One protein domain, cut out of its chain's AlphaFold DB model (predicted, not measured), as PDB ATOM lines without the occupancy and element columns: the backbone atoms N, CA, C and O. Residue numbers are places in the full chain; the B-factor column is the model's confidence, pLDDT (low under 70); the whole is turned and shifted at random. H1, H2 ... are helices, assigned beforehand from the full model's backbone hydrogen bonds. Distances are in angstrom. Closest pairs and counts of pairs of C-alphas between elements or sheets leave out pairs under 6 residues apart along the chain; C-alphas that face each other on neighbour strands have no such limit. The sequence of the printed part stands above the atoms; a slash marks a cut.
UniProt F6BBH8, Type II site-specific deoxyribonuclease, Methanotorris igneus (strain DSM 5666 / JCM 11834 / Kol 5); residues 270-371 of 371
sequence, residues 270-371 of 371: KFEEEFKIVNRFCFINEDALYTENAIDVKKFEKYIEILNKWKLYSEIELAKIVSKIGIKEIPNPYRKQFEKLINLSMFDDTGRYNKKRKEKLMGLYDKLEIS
ATOM      1  N   LYS A 270     -27.405  51.404 -93.346       96.88
ATOM      2  CA  LYS A 270     -26.039  51.577 -93.863       96.88
ATOM      3  C   LYS A 270     -25.397  50.275 -94.344       96.88
ATOM      4  O   LYS A 270     -24.256  50.308 -94.794       96.88
ATOM      5  N   PHE A 271     -26.093  49.139 -94.242       96.88
ATOM      6  CA  PHE A 271     -25.526  47.819 -94.517       96.88
ATOM      7  C   PHE A 271     -24.831  47.744 -95.878       96.88
ATOM      8  O   PHE A 271     -23.706  47.268 -95.950       96.88
ATOM      9  N   GLU A 272     -25.458  48.229 -96.952       94.62
ATOM     10  CA  GLU A 272     -24.885  48.117 -98.299       94.62
ATOM     11  C   GLU A 272     -23.587  48.931 -98.455       94.62
ATOM     12  O   GLU A 272     -22.618  48.465 -99.058       94.62
ATOM     13  N   GLU A 273     -23.550  50.137 -97.885       95.69
ATOM     14  CA  GLU A 273     -22.370  51.005 -97.888       95.69
ATOM     15  C   GLU A 273     -21.242  50.401 -97.041       95.69
ATOM     16  O   GLU A 273     -20.113  50.268 -97.512       95.69
ATOM     17  N   GLU A 274     -21.561  49.971 -95.816       97.56
ATOM     18  CA  GLU A 274     -20.626  49.313 -94.900       97.56
ATOM     19  C   GLU A 274     -20.081  48.013 -95.513       97.56
ATOM     20  O   GLU A 274     -18.873  47.776 -95.486       97.56
ATOM     21  N   PHE A 275     -20.934  47.215 -96.162       97.00
ATOM     22  CA  PHE A 275     -20.548  45.981 -96.843       97.00
ATOM     23  C   PHE A 275     -19.538  46.238 -97.963       97.00
ATOM     24  O   PHE A 275     -18.537  45.530 -98.057       97.00
ATOM     25  N   LYS A 276     -19.749  47.266 -98.798       94.69
ATOM     26  CA  LYS A 276     -18.798  47.637 -99.866       94.69
ATOM     27  C   LYS A 276     -17.417  47.992 -99.308       94.69
ATOM     28  O   LYS A 276     -16.418  47.664 -99.944       94.69
ATOM     29  N   ILE A 277     -17.368  48.618 -98.130       96.38
ATOM     30  CA  ILE A 277     -16.121  48.943 -97.425       96.38
ATOM     31  C   ILE A 277     -15.445  47.663 -96.931       96.38
ATOM     32  O   ILE A 277     -14.266  47.458 -97.206       96.38
ATOM     33  N   VAL A 278     -16.172  46.791 -96.222       96.81
ATOM     34  CA  VAL A 278     -15.530  45.655 -95.539       96.81
ATOM     35  C   VAL A 278     -15.263  44.443 -96.424       96.81
ATOM     36  O   VAL A 278     -14.371  43.644 -96.128       96.81
ATOM     37  N   ASN A 279     -15.985  44.301 -97.536       96.62
ATOM     38  CA  ASN A 279     -15.899  43.105 -98.370       96.62
ATOM     39  C   ASN A 279     -14.541  42.951 -99.086       96.62
ATOM     40  O   ASN A 279     -14.223  41.864 -99.567       96.62
ATOM     41  N   ARG A 280     -13.718  44.002 -99.149       94.31
ATOM     42  CA  ARG A 280     -12.324  43.971 -99.629       94.31
ATOM     43  C   ARG A 280     -11.447  44.799 -98.702       94.31
ATOM     44  O   ARG A 280     -11.961  45.648 -97.989       94.31
ATOM     45  N   PHE A 281     -10.129  44.625 -98.746       95.94
ATOM     46  CA  PHE A 281      -9.207  45.453 -97.963       95.94
ATOM     47  C   PHE A 281      -9.055  46.864 -98.561       95.94
ATOM     48  O   PHE A 281      -7.995  47.237 -99.050       95.94
ATOM     49  N   CYS A 282     -10.121  47.671 -98.528       94.44
ATOM     50  CA  CYS A 282     -10.184  48.995 -99.163       94.44
ATOM     51  C   CYS A 282      -9.201  50.028 -98.580       94.44
ATOM     52  O   CYS A 282      -9.055  51.124 -99.125       94.44
ATOM     53  N   PHE A 283      -8.583  49.704 -97.443       96.56
ATOM     54  CA  PHE A 283      -7.546  50.498 -96.798       96.56
ATOM     55  C   PHE A 283      -6.153  50.285 -97.403       96.56
ATOM     56  O   PHE A 283      -5.241  51.028 -97.057       96.56
ATOM     57  N   ILE A 284      -5.969  49.293 -98.281       96.38
ATOM     58  CA  ILE A 284      -4.691  49.060 -98.958       96.38
ATOM     59  C   ILE A 284      -4.573  49.979-100.173       96.38
ATOM     60  O   ILE A 284      -5.478  50.050-101.004       96.38
ATOM     61  N   ASN A 285      -3.426  50.639-100.292       95.12
ATOM     62  CA  ASN A 285      -2.973  51.296-101.507       95.12
ATOM     63  C   ASN A 285      -2.038  50.349-102.272       95.12
ATOM     64  O   ASN A 285      -0.868  50.204-101.913       95.12
ATOM     65  N   GLU A 286      -2.561  49.694-103.311       92.00
ATOM     66  CA  GLU A 286      -1.813  48.701-104.096       92.00
ATOM     67  C   GLU A 286      -0.558  49.291-104.762       92.00
ATOM     68  O   GLU A 286       0.488  48.643-104.771       92.00
ATOM     69  N   ASP A 287      -0.624  50.546-105.217       93.50
ATOM     70  CA  ASP A 287       0.498  51.234-105.871       93.50
ATOM     71  C   ASP A 287       1.638  51.579-104.899       93.50
ATOM     72  O   ASP A 287       2.771  51.818-105.317       93.50
ATOM     73  N   ALA A 288       1.347  51.597-103.595       94.25
ATOM     74  CA  ALA A 288       2.297  51.903-102.530       94.25
ATOM     75  C   ALA A 288       2.611  50.690-101.639       94.25
ATOM     76  O   ALA A 288       3.154  50.865-100.543       94.25
ATOM     77  N   LEU A 289       2.278  49.468-102.075       94.12
ATOM     78  CA  LEU A 289       2.589  48.250-101.327       94.12
ATOM     79  C   LEU A 289       4.076  48.161-100.974       94.12
ATOM     80  O   LEU A 289       4.957  48.524-101.755       94.12
ATOM     81  N   TYR A 290       4.333  47.606 -99.794       92.88
ATOM     82  CA  TYR A 290       5.652  47.417 -99.192       92.88
ATOM     83  C   TYR A 290       6.373  48.735 -98.869       92.88
ATOM     84  O   TYR A 290       7.599  48.789 -98.814       92.88
ATOM     85  N   THR A 291       5.598  49.797 -98.637       92.44
ATOM     86  CA  THR A 291       6.070  51.092 -98.135       92.44
ATOM     87  C   THR A 291       5.233  51.520 -96.929       92.44
ATOM     88  O   THR A 291       4.160  50.972 -96.679       92.44
ATOM     89  N   GLU A 292       5.675  52.550 -96.207       90.81
ATOM     90  CA  GLU A 292       4.901  53.154 -95.109       90.81
ATOM     91  C   GLU A 292       3.525  53.695 -95.547       90.81
ATOM     92  O   GLU A 292       2.613  53.794 -94.730       90.81
ATOM     93  N   ASN A 293       3.349  53.979 -96.843       93.81
ATOM     94  CA  ASN A 293       2.121  54.531 -97.417       93.81
ATOM     95  C   ASN A 293       1.163  53.456 -97.963       93.81
ATOM     96  O   ASN A 293       0.155  53.795 -98.588       93.81
ATOM     97  N   ALA A 294       1.453  52.167 -97.746       95.38
ATOM     98  CA  ALA A 294       0.601  51.072 -98.212       95.38
ATOM     99  C   ALA A 294      -0.776  51.050 -97.528       95.38
ATOM    100  O   ALA A 294      -1.712  50.467 -98.070       95.38
ATOM    101  N   ILE A 295      -0.903  51.650 -96.339       96.94
ATOM    102  CA  ILE A 295      -2.115  51.603 -95.514       96.94
ATOM    103  C   ILE A 295      -2.686  53.009 -95.334       96.94
ATOM    104  O   ILE A 295      -2.078  53.875 -94.707       96.94
ATOM    105  N   ASP A 296      -3.902  53.218 -95.828       97.25
ATOM    106  CA  ASP A 296      -4.707  54.390 -95.503       97.25
ATOM    107  C   ASP A 296      -5.272  54.231 -94.084       97.25
ATOM    108  O   ASP A 296      -6.225  53.482 -93.851       97.25
ATOM    109  N   VAL A 297      -4.667  54.943 -93.129       96.06
ATOM    110  CA  VAL A 297      -4.992  54.852 -91.697       96.06
ATOM    111  C   VAL A 297      -6.471  55.134 -91.425       96.06
ATOM    112  O   VAL A 297      -7.105  54.394 -90.678       96.06
ATOM    113  N   LYS A 298      -7.060  56.144 -92.079       97.00
ATOM    114  CA  LYS A 298      -8.467  56.514 -91.850       97.00
ATOM    115  C   LYS A 298      -9.414  55.434 -92.357       97.00
ATOM    116  O   LYS A 298     -10.400  55.106 -91.696       97.00
ATOM    117  N   LYS A 299      -9.125  54.863 -93.531       97.69
ATOM    118  CA  LYS A 299      -9.910  53.735 -94.054       97.69
ATOM    119  C   LYS A 299      -9.740  52.493 -93.192       97.69
ATOM    120  O   LYS A 299     -10.722  51.787 -92.988       97.69
ATOM    121  N   PHE A 300      -8.540  52.236 -92.677       98.00
ATOM    122  CA  PHE A 300      -8.282  51.106 -91.790       98.00
ATOM    123  C   PHE A 300      -9.073  51.228 -90.483       98.00
ATOM    124  O   PHE A 300      -9.768  50.292 -90.104       98.00
ATOM    125  N   GLU A 301      -9.057  52.395 -89.838       98.19
ATOM    126  CA  GLU A 301      -9.860  52.656 -88.636       98.19
ATOM    127  C   GLU A 301     -11.353  52.433 -88.898       98.19
ATOM    128  O   GLU A 301     -12.012  51.717 -88.139       98.19
ATOM    129  N   LYS A 302     -11.878  52.965 -90.012       98.19
ATOM    130  CA  LYS A 302     -13.287  52.773 -90.372       98.19
ATOM    131  C   LYS A 302     -13.626  51.310 -90.656       98.19
ATOM    132  O   LYS A 302     -14.689  50.835 -90.264       98.19
ATOM    133  N   TYR A 303     -12.727  50.598 -91.329       98.50
ATOM    134  CA  TYR A 303     -12.857  49.172 -91.606       98.50
ATOM    135  C   TYR A 303     -12.970  48.372 -90.300       98.50
ATOM    136  O   TYR A 303     -13.913  47.604 -90.123       98.50
ATOM    137  N   ILE A 304     -12.064  48.615 -89.347       98.50
ATOM    138  CA  ILE A 304     -12.057  47.958 -88.034       98.50
ATOM    139  C   ILE A 304     -13.296  48.322 -87.203       98.50
ATOM    140  O   ILE A 304     -13.841  47.454 -86.521       98.50
ATOM    141  N   GLU A 305     -13.776  49.566 -87.257       98.44
ATOM    142  CA  GLU A 305     -15.021  49.985 -86.593       98.44
ATOM    143  C   GLU A 305     -16.219  49.141 -87.064       98.44
ATOM    144  O   GLU A 305     -16.965  48.611 -86.238       98.44
ATOM    145  N   ILE A 306     -16.371  48.963 -88.382       98.56
ATOM    146  CA  ILE A 306     -17.465  48.172 -88.961       98.56
ATOM    147  C   ILE A 306     -17.329  46.699 -88.565       98.56
ATOM    148  O   ILE A 306     -18.309  46.096 -88.135       98.56
ATOM    149  N   LEU A 307     -16.126  46.119 -88.648       98.50
ATOM    150  CA  LEU A 307     -15.928  44.721 -88.259       98.50
ATOM    151  C   LEU A 307     -16.217  44.468 -86.774       98.50
ATOM    152  O   LEU A 307     -16.799  43.436 -86.450       98.50
ATOM    153  N   ASN A 308     -15.864  45.399 -85.880       98.44
ATOM    154  CA  ASN A 308     -16.206  45.295 -84.455       98.44
ATOM    155  C   ASN A 308     -17.720  45.341 -84.241       98.44
ATOM    156  O   ASN A 308     -18.263  44.510 -83.517       98.44
ATOM    157  N   LYS A 309     -18.407  46.282 -84.902       98.25
ATOM    158  CA  LYS A 309     -19.873  46.389 -84.874       98.25
ATOM    159  C   LYS A 309     -20.529  45.093 -85.353       98.25
ATOM    160  O   LYS A 309     -21.482  44.628 -84.744       98.25
ATOM    161  N   TRP A 310     -20.003  44.493 -86.419       98.50
ATOM    162  CA  TRP A 310     -20.517  43.249 -86.998       98.50
ATOM    163  C   TRP A 310     -19.985  41.987 -86.310       98.50
ATOM    164  O   TRP A 310     -20.340  40.888 -86.722       98.50
ATOM    165  N   LYS A 311     -19.151  42.133 -85.271       98.19
ATOM    166  CA  LYS A 311     -18.558  41.035 -84.495       98.19
ATOM    167  C   LYS A 311     -17.791  40.016 -85.355       98.19
ATOM    168  O   LYS A 311     -17.821  38.816 -85.103       98.19
ATOM    169  N   LEU A 312     -17.092  40.500 -86.381       98.25
ATOM    170  CA  LEU A 312     -16.243  39.690 -87.261       98.25
ATOM    171  C   LEU A 312     -14.814  39.627 -86.706       98.25
ATOM    172  O   LEU A 312     -13.882  40.217 -87.261       98.25
ATOM    173  N   TYR A 313     -14.658  38.968 -85.555       97.44
ATOM    174  CA  TYR A 313     -13.420  38.949 -84.769       97.44
ATOM    175  C   TYR A 313     -12.216  38.458 -85.565       97.44
ATOM    176  O   TYR A 313     -11.148  39.076 -85.554       97.44
ATOM    177  N   SER A 314     -12.394  37.382 -86.321       96.25
ATOM    178  CA  SER A 314     -11.302  36.812 -87.091       96.25
ATOM    179  C   SER A 314     -10.892  37.660 -88.296       96.25
ATOM    180  O   SER A 314      -9.733  37.643 -88.706       96.25
ATOM    181  N   GLU A 315     -11.807  38.459 -88.842       97.50
ATOM    182  CA  GLU A 315     -11.495  39.419 -89.905       97.50
ATOM    183  C   GLU A 315     -10.775  40.663 -89.368       97.50
ATOM    184  O   GLU A 315      -9.958  41.253 -90.074       97.50
ATOM    185  N   ILE A 316     -11.000  41.033 -88.103       97.94
ATOM    186  CA  ILE A 316     -10.217  42.077 -87.421       97.94
ATOM    187  C   ILE A 316      -8.759  41.637 -87.292       97.94
ATOM    188  O   ILE A 316      -7.846  42.420 -87.567       97.94
ATOM    189  N   GLU A 317      -8.528  40.396 -86.863       95.94
ATOM    190  CA  GLU A 317      -7.185  39.816 -86.801       95.94
ATOM    191  C   GLU A 317      -6.542  39.783 -88.191       95.94
ATOM    192  O   GLU A 317      -5.421  40.268 -88.376       95.94
ATOM    193  N   LEU A 318      -7.292  39.314 -89.189       96.06
ATOM    194  CA  LEU A 318      -6.826  39.231 -90.565       96.06
ATOM    195  C   LEU A 318      -6.435  40.601 -91.131       96.06
ATOM    196  O   LEU A 318      -5.395  40.728 -91.771       96.06
ATOM    197  N   ALA A 319      -7.227  41.639 -90.864       97.19
ATOM    198  CA  ALA A 319      -6.941  42.999 -91.302       97.19
ATOM    199  C   ALA A 319      -5.635  43.538 -90.698       97.19
ATOM    200  O   ALA A 319      -4.850  44.164 -91.411       97.19
ATOM    201  N   LYS A 320      -5.360  43.251 -89.418       95.56
ATOM    202  CA  LYS A 320      -4.094  43.614 -88.754       95.56
ATOM    203  C   LYS A 320      -2.900  42.863 -89.347       95.56
ATOM    204  O   LYS A 320      -1.827  43.434 -89.514       95.56
ATOM    205  N   ILE A 321      -3.069  41.583 -89.669       94.00
ATOM    206  CA  ILE A 321      -2.040  40.782 -90.346       94.00
ATOM    207  C   ILE A 321      -1.737  41.363 -91.726       94.00
ATOM    208  O   ILE A 321      -0.581  41.611 -92.071       94.00
ATOM    209  N   VAL A 322      -2.782  41.640 -92.500       94.88
ATOM    210  CA  VAL A 322      -2.669  42.211 -93.841       94.88
ATOM    211  C   VAL A 322      -2.020  43.593 -93.796       94.88
ATOM    212  O   VAL A 322      -1.165  43.869 -94.634       94.88
ATOM    213  N   SER A 323      -2.338  44.431 -92.803       94.56
ATOM    214  CA  SER A 323      -1.696  45.740 -92.654       94.56
ATOM    215  C   SER A 323      -0.198  45.622 -92.356       94.56
ATOM    216  O   SER A 323       0.593  46.373 -92.922       94.56
ATOM    217  N   LYS A 324       0.212  44.655 -91.520       92.44
ATOM    218  CA  LYS A 324       1.629  44.382 -91.222       92.44
ATOM    219  C   LYS A 324       2.393  43.867 -92.441       92.44
ATOM    220  O   LYS A 324       3.502  44.324 -92.698       92.44
ATOM    221  N   ILE A 325       1.822  42.915 -93.185       91.94
ATOM    222  CA  ILE A 325       2.460  42.380 -94.397       91.94
ATOM    223  C   ILE A 325       2.546  43.473 -95.467       91.94
ATOM    224  O   ILE A 325       3.579  43.618 -96.111       91.94
ATOM    225  N   GLY A 326       1.489  44.272 -95.627       90.12
ATOM    226  CA  GLY A 326       1.395  45.298 -96.664       90.12
ATOM    227  C   GLY A 326       2.484  46.369 -96.606       90.12
ATOM    228  O   GLY A 326       2.786  46.943 -97.644       90.12
ATOM    229  N   ILE A 327       3.101  46.612 -95.445       89.44
ATOM    230  CA  ILE A 327       4.199  47.583 -95.273       89.44
ATOM    231  C   ILE A 327       5.600  46.942 -95.268       89.44
ATOM    232  O   ILE A 327       6.593  47.663 -95.290       89.44
ATOM    233  N   LYS A 328       5.706  45.607 -95.215       86.00
ATOM    234  CA  LYS A 328       6.978  44.873 -95.108       86.00
ATOM    235  C   LYS A 328       7.329  44.238 -96.448       86.00
ATOM    236  O   LYS A 328       6.527  43.495 -97.003       86.00
ATOM    237  N   GLU A 329       8.545  44.452 -96.945       80.62
ATOM    238  CA  GLU A 329       9.004  43.738 -98.138       80.62
ATOM    239  C   GLU A 329       9.032  42.219 -97.887       80.62
ATOM    240  O   GLU A 329       9.588  41.743 -96.895       80.62
ATOM    241  N   ILE A 330       8.405  41.457 -98.787       87.00
ATOM    242  CA  ILE A 330       8.286  39.997 -98.699       87.00
ATOM    243  C   ILE A 330       8.920  39.318 -99.920       87.00
ATOM    244  O   ILE A 330       8.763  39.798-101.050       87.00
ATOM    245  N   PRO A 331       9.619  38.182 -99.736       87.19
ATOM    246  CA  PRO A 331      10.312  37.524-100.832       87.19
ATOM    247  C   PRO A 331       9.338  36.865-101.818       87.19
ATOM    248  O   PRO A 331       8.208  36.488-101.492       87.19
ATOM    249  N   ASN A 332       9.791  36.666-103.056       84.94
ATOM    250  CA  ASN A 332       9.101  35.771-103.985       84.94
ATOM    251  C   ASN A 332       9.258  34.308-103.517       84.94
ATOM    252  O   ASN A 332      10.334  33.946-103.046       84.94
ATOM    253  N   PRO A 333       8.228  33.446-103.663       86.94
ATOM    254  CA  PRO A 333       6.960  33.666-104.370       86.94
ATOM    255  C   PRO A 333       5.826  34.272-103.515       86.94
ATOM    256  O   PRO A 333       4.742  34.527-104.047       86.94
ATOM    257  N   TYR A 334       6.052  34.506-102.219       91.19
ATOM    258  CA  TYR A 334       5.034  34.961-101.263       91.19
ATOM    259  C   TYR A 334       4.436  36.321-101.621       91.19
ATOM    260  O   TYR A 334       3.232  36.510-101.469       91.19
ATOM    261  N   ARG A 335       5.239  37.214-102.207       91.19
ATOM    262  CA  ARG A 335       4.788  38.505-102.747       91.19
ATOM    263  C   ARG A 335       3.601  38.384-103.707       91.19
ATOM    264  O   ARG A 335       2.518  38.901-103.449       91.19
ATOM    265  N   LYS A 336       3.768  37.605-104.781       91.06
ATOM    266  CA  LYS A 336       2.707  37.373-105.781       91.06
ATOM    267  C   LYS A 336       1.494  36.661-105.189       91.06
ATOM    268  O   LYS A 336       0.386  36.796-105.704       91.06
ATOM    269  N   GLN A 337       1.700  35.833-104.165       93.75
ATOM    270  CA  GLN A 337       0.603  35.180-103.462       93.75
ATOM    271  C   GLN A 337      -0.204  36.197-102.645       93.75
ATOM    272  O   GLN A 337      -1.430  36.181-102.733       93.75
ATOM    273  N   PHE A 338       0.462  37.082-101.901       94.62
ATOM    274  CA  PHE A 338      -0.172  38.132-101.103       94.62
ATOM    275  C   PHE A 338      -1.031  39.064-101.964       94.62
ATOM    276  O   PHE A 338      -2.224  39.192-101.704       94.62
ATOM    277  N   GLU A 339      -0.459  39.608-103.043       93.69
ATOM    278  CA  GLU A 339      -1.136  40.530-103.974       93.69
ATOM    279  C   GLU A 339      -2.420  39.923-104.569       93.69
ATOM    280  O   GLU A 339      -3.436  40.599-104.730       93.69
ATOM    281  N   LYS A 340      -2.423  38.610-104.836       93.38
ATOM    282  CA  LYS A 340      -3.631  37.897-105.276       93.38
ATOM    283  C   LYS A 340      -4.669  37.765-104.167       93.38
ATOM    284  O   LYS A 340      -5.859  37.856-104.447       93.38
ATOM    285  N   LEU A 341      -4.240  37.483-102.937       94.62
ATOM    286  CA  LEU A 341      -5.138  37.207-101.814       94.62
ATOM    287  C   LEU A 341      -5.848  38.462-101.304       94.62
ATOM    288  O   LEU A 341      -7.032  38.377-100.987       94.62
ATOM    289  N   ILE A 342      -5.167  39.611-101.262       94.31
ATOM    290  CA  ILE A 342      -5.770  40.878-100.811       94.31
ATOM    291  C   ILE A 342      -6.860  41.392-101.762       94.31
ATOM    292  O   ILE A 342      -7.771  42.103-101.343       94.31
ATOM    293  N   ASN A 343      -6.804  40.961-103.023       92.19
ATOM    294  CA  ASN A 343      -7.781  41.276-104.057       92.19
ATOM    295  C   ASN A 343      -9.033  40.377-104.021       92.19
ATOM    296  O   ASN A 343     -10.006  40.627-104.738       92.19
ATOM    297  N   LEU A 344      -9.042  39.332-103.185       94.56
ATOM    298  CA  LEU A 344     -10.206  38.466-103.008       94.56
ATOM    299  C   LEU A 344     -11.214  39.075-102.030       94.56
ATOM    300  O   LEU A 344     -10.861  39.549-100.947       94.56
ATOM    301  N   SER A 345     -12.497  38.967-102.375       95.81
ATOM    302  CA  SER A 345     -13.573  39.397-101.489       95.81
ATOM    303  C   SER A 345     -13.770  38.461-100.293       95.81
ATOM    304  O   SER A 345     -13.469  37.261-100.351       95.81
ATOM    305  N   MET A 346     -14.275  39.037 -99.202       96.75
ATOM    306  CA  MET A 346     -14.638  38.340 -97.964       96.75
ATOM    307  C   MET A 346     -15.856  37.451 -98.178       96.75
ATOM    308  O   MET A 346     -15.879  36.302 -97.750       96.75
ATOM    309  N   PHE A 347     -16.832  37.976 -98.903       96.75
ATOM    310  CA  PHE A 347     -18.042  37.307 -99.327       96.75
ATOM    311  C   PHE A 347     -18.110  37.309-100.853       96.75
ATOM    312  O   PHE A 347     -17.743  38.288-101.515       96.75
ATOM    313  N   ASP A 348     -18.563  36.196-101.419       92.06
ATOM    314  CA  ASP A 348     -18.838  36.099-102.849       92.06
ATOM    315  C   ASP A 348     -20.175  36.760-103.226       92.06
ATOM    316  O   ASP A 348     -20.904  37.309-102.396       92.06
ATOM    317  N   ASP A 349     -20.526  36.653-104.505       85.31
ATOM    318  CA  ASP A 349     -21.764  37.200-105.051       85.31
ATOM    319  C   ASP A 349     -23.055  36.532-104.547       85.31
ATOM    320  O   ASP A 349     -24.169  37.005-104.753       85.31
ATOM    321  N   THR A 350     -22.938  35.422-103.844       85.19
ATOM    322  CA  THR A 350     -24.068  34.744-103.212       85.19
ATOM    323  C   THR A 350     -24.122  34.993-101.707       85.19
ATOM    324  O   THR A 350     -24.988  34.439-101.032       85.19
ATOM    325  N   GLY A 351     -23.213  35.823-101.181       90.25
ATOM    326  CA  GLY A 351     -23.049  36.055 -99.751       90.25
ATOM    327  C   GLY A 351     -22.335  34.909 -99.033       90.25
ATOM    328  O   GLY A 351     -22.371  34.855 -97.810       90.25
ATOM    329  N   ARG A 352     -21.698  33.967 -99.742       94.00
ATOM    330  CA  ARG A 352     -20.917  32.904 -99.096       94.00
ATOM    331  C   ARG A 352     -19.579  33.458 -98.626       94.00
ATOM    332  O   ARG A 352     -18.838  34.055 -99.405       94.00
ATOM    333  N   TYR A 353     -19.272  33.221 -97.355       97.00
ATOM    334  CA  TYR A 353     -18.020  33.635 -96.734       97.00
ATOM    335  C   TYR A 353     -16.825  32.823 -97.251       97.00
ATOM    336  O   TYR A 353     -16.854  31.591 -97.336       97.00
ATOM    337  N   ASN A 354     -15.743  33.517 -97.587       96.25
ATOM    338  CA  ASN A 354     -14.561  32.954 -98.217       96.25
ATOM    339  C   ASN A 354     -13.549  32.446 -97.175       96.25
ATOM    340  O   ASN A 354     -12.457  33.000 -97.024       96.25
ATOM    341  N   LYS A 355     -13.886  31.342 -96.489       94.75
ATOM    342  CA  LYS A 355     -13.007  30.700 -95.485       94.75
ATOM    343  C   LYS A 355     -11.597  30.419 -96.033       94.75
ATOM    344  O   LYS A 355     -10.601  30.714 -95.377       94.75
ATOM    345  N   LYS A 356     -11.497  29.975 -97.294       94.38
ATOM    346  CA  LYS A 356     -10.216  29.689 -97.969       94.38
ATOM    347  C   LYS A 356      -9.314  30.917 -98.109       94.38
ATOM    348  O   LYS A 356      -8.093  30.769 -98.096       94.38
ATOM    349  N   ARG A 357      -9.875  32.118 -98.299       94.75
ATOM    350  CA  ARG A 357      -9.092  33.364 -98.340       94.75
ATOM    351  C   ARG A 357      -8.443  33.618 -96.985       94.75
ATOM    352  O   ARG A 357      -7.236  33.838 -96.944       94.75
ATOM    353  N   LYS A 358      -9.234  33.543 -95.908       94.06
ATOM    354  CA  LYS A 358      -8.755  33.696 -94.528       94.06
ATOM    355  C   LYS A 358      -7.646  32.689 -94.221       94.06
ATOM    356  O   LYS A 358      -6.542  33.098 -93.889       94.06
ATOM    357  N   GLU A 359      -7.890  31.397 -94.443       94.81
ATOM    358  CA  GLU A 359      -6.908  30.323 -94.209       94.81
ATOM    359  C   GLU A 359      -5.583  30.560 -94.952       94.81
ATOM    360  O   GLU A 359      -4.503  30.397 -94.386       94.81
ATOM    361  N   LYS A 360      -5.644  30.975 -96.224       95.19
ATOM    362  CA  LYS A 360      -4.443  31.227 -97.033       95.19
ATOM    363  C   LYS A 360      -3.662  32.462 -96.596       95.19
ATOM    364  O   LYS A 360      -2.448  32.465 -96.768       95.19
ATOM    365  N   LEU A 361      -4.339  33.500 -96.110       94.00
ATOM    366  CA  LEU A 361      -3.695  34.707 -95.589       94.00
ATOM    367  C   LEU A 361      -3.049  34.441 -94.225       94.00
ATOM    368  O   LEU A 361      -1.892  34.804 -94.044       94.00
ATOM    369  N   MET A 362      -3.736  33.729 -93.325       92.31
ATOM    370  CA  MET A 362      -3.159  33.279 -92.048       92.31
ATOM    371  C   MET A 362      -1.930  32.395 -92.281       92.31
ATOM    372  O   MET A 362      -0.836  32.713 -91.834       92.31
ATOM    373  N   GLY A 363      -2.058  31.357 -93.115       92.75
ATOM    374  CA  GLY A 363      -0.932  30.472 -93.422       92.75
ATOM    375  C   GLY A 363       0.196  31.136 -94.226       92.75
ATOM    376  O   GLY A 363       1.280  30.565 -94.344       92.75
ATOM    377  N   LEU A 364      -0.039  32.309 -94.826       91.75
ATOM    378  CA  LEU A 364       1.021  33.133 -95.408       91.75
ATOM    379  C   LEU A 364       1.762  33.914 -94.319       91.75
ATOM    380  O   LEU A 364       2.987  33.968 -94.362       91.75
ATOM    381  N   TYR A 365       1.034  34.481 -93.357       90.50
ATOM    382  CA  TYR A 365       1.606  35.182 -92.210       90.50
ATOM    383  C   TYR A 365       2.513  34.268 -91.384       90.50
ATOM    384  O   TYR A 365       3.669  34.618 -91.166       90.50
ATOM    385  N   ASP A 366       2.060  33.054 -91.063       90.19
ATOM    386  CA  ASP A 366       2.854  32.083 -90.295       90.19
ATOM    387  C   ASP A 366       4.197  31.766 -90.974       90.19
ATOM    388  O   ASP A 366       5.237  31.664 -90.329       90.19
ATOM    389  N   LYS A 367       4.209  31.660 -92.309       89.38
ATOM    390  CA  LYS A 367       5.440  31.414 -93.083       89.38
ATOM    391  C   LYS A 367       6.402  32.597 -93.080       89.38
ATOM    392  O   LYS A 367       7.591  32.381 -93.281       89.38
ATOM    393  N   LEU A 368       5.883  33.812 -92.912       86.50
ATOM    394  CA  LEU A 368       6.649  35.058 -92.878       86.50
ATOM    395  C   LEU A 368       7.095  35.445 -91.460       86.50
ATOM    396  O   LEU A 368       7.993  36.274 -91.336       86.50
ATOM    397  N   GLU A 369       6.466  34.898 -90.414       75.00
ATOM    398  CA  GLU A 369       6.913  35.016 -89.016       75.00
ATOM    399  C   GLU A 369       7.889  33.899 -88.603       75.00
ATOM    400  O   GLU A 369       8.652  34.077 -87.658       75.00
ATOM    401  N   ILE A 370       7.920  32.775 -89.331       53.56
ATOM    402  CA  ILE A 370       8.920  31.696 -89.169       53.56
ATOM    403  C   ILE A 370      10.193  31.950 -90.020       53.56
ATOM    404  O   ILE A 370      11.146  31.170 -89.978       53.56
ATOM    405  N   SER A 371      10.256  33.064 -90.758       41.34
ATOM    406  CA  SER A 371      11.419  33.519 -91.544       41.34
ATOM    407  C   SER A 371      11.913  34.877 -91.076       41.34
ATOM    408  O   SER A 371      13.146  35.066 -91.030       41.34
TER     409      SER A 371
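This is residues 270 to 371 of the 371 residues of the protein "Type II site-specific deoxyribonuclease" of Methanotorris igneus (strain DSM 5666 / JCM 11834 / Kol 5) (UniProt F6BBH8). Two helical hairpins pack together through H3 and H5, with H3 in the middle, H2 folded back along part of it on one side, and H5 crossing it on another with H4 folded against H5. H1 sits at one end of the body, against H2, and the long link after it runs toward the other end before turning back to H2. The printed part has 102 residues with five named helices, H1 to H5 in chain order, and no named strand: all helix. It is compact, with a radius of gyration of the C-alphas of 13.2 A and spans of 40 by 27 by 21 A.

Start at H3, residues 313 to 327. With residues 313 to 319 alone it touches H2, residues 297 to 309, closest at the C-alphas of Ile 304 and Ile 316, 6.2 A; this hairpin has a shallow tilt of 15 degrees, opposite ways. H3 touches H5, residues 355 to 369, at a steep tilt of 47 degrees, the same way; the closest C-alphas, Ile 321 and Tyr 365, are 6.9 A apart. H5 touches H4, residues 334 to 342, in a hairpin with a shallow tilt of 33 degrees, only just short of steep; the closest C-alphas, Leu 341 and Arg 357, are 6.5 A apart. H1, residues 271 to 278, touches H2 at a steep tilt of 53 degrees, closest at the C-alphas of Val 278 and Tyr 303, 5.9 A, and is apart from H3, H4 and H5. Every O i to N i+4 pair is within hydrogen-bond range in H1, H2 and H4; H3 and H5 each have 10 of 11.

Find C-alpha 313 at (-13.420, 38.949, -84.769); from there H3 runs 22.3 A to C-alpha 327. H5 ends at C-alpha 369, (6.913, 35.016, -89.016), after 21.4 A. H2 spans 18.4 A, H4 12.3 A and H1 10.3 A.

The C-alphas farthest apart are those of Lys 270 and Ser 371, 41.6 A. The printed part has no cut; the links H1 to H2 and H4 to H5 are long. Mean pLDDT of the printed part is 93.1, with residues 370 to 371 under 70.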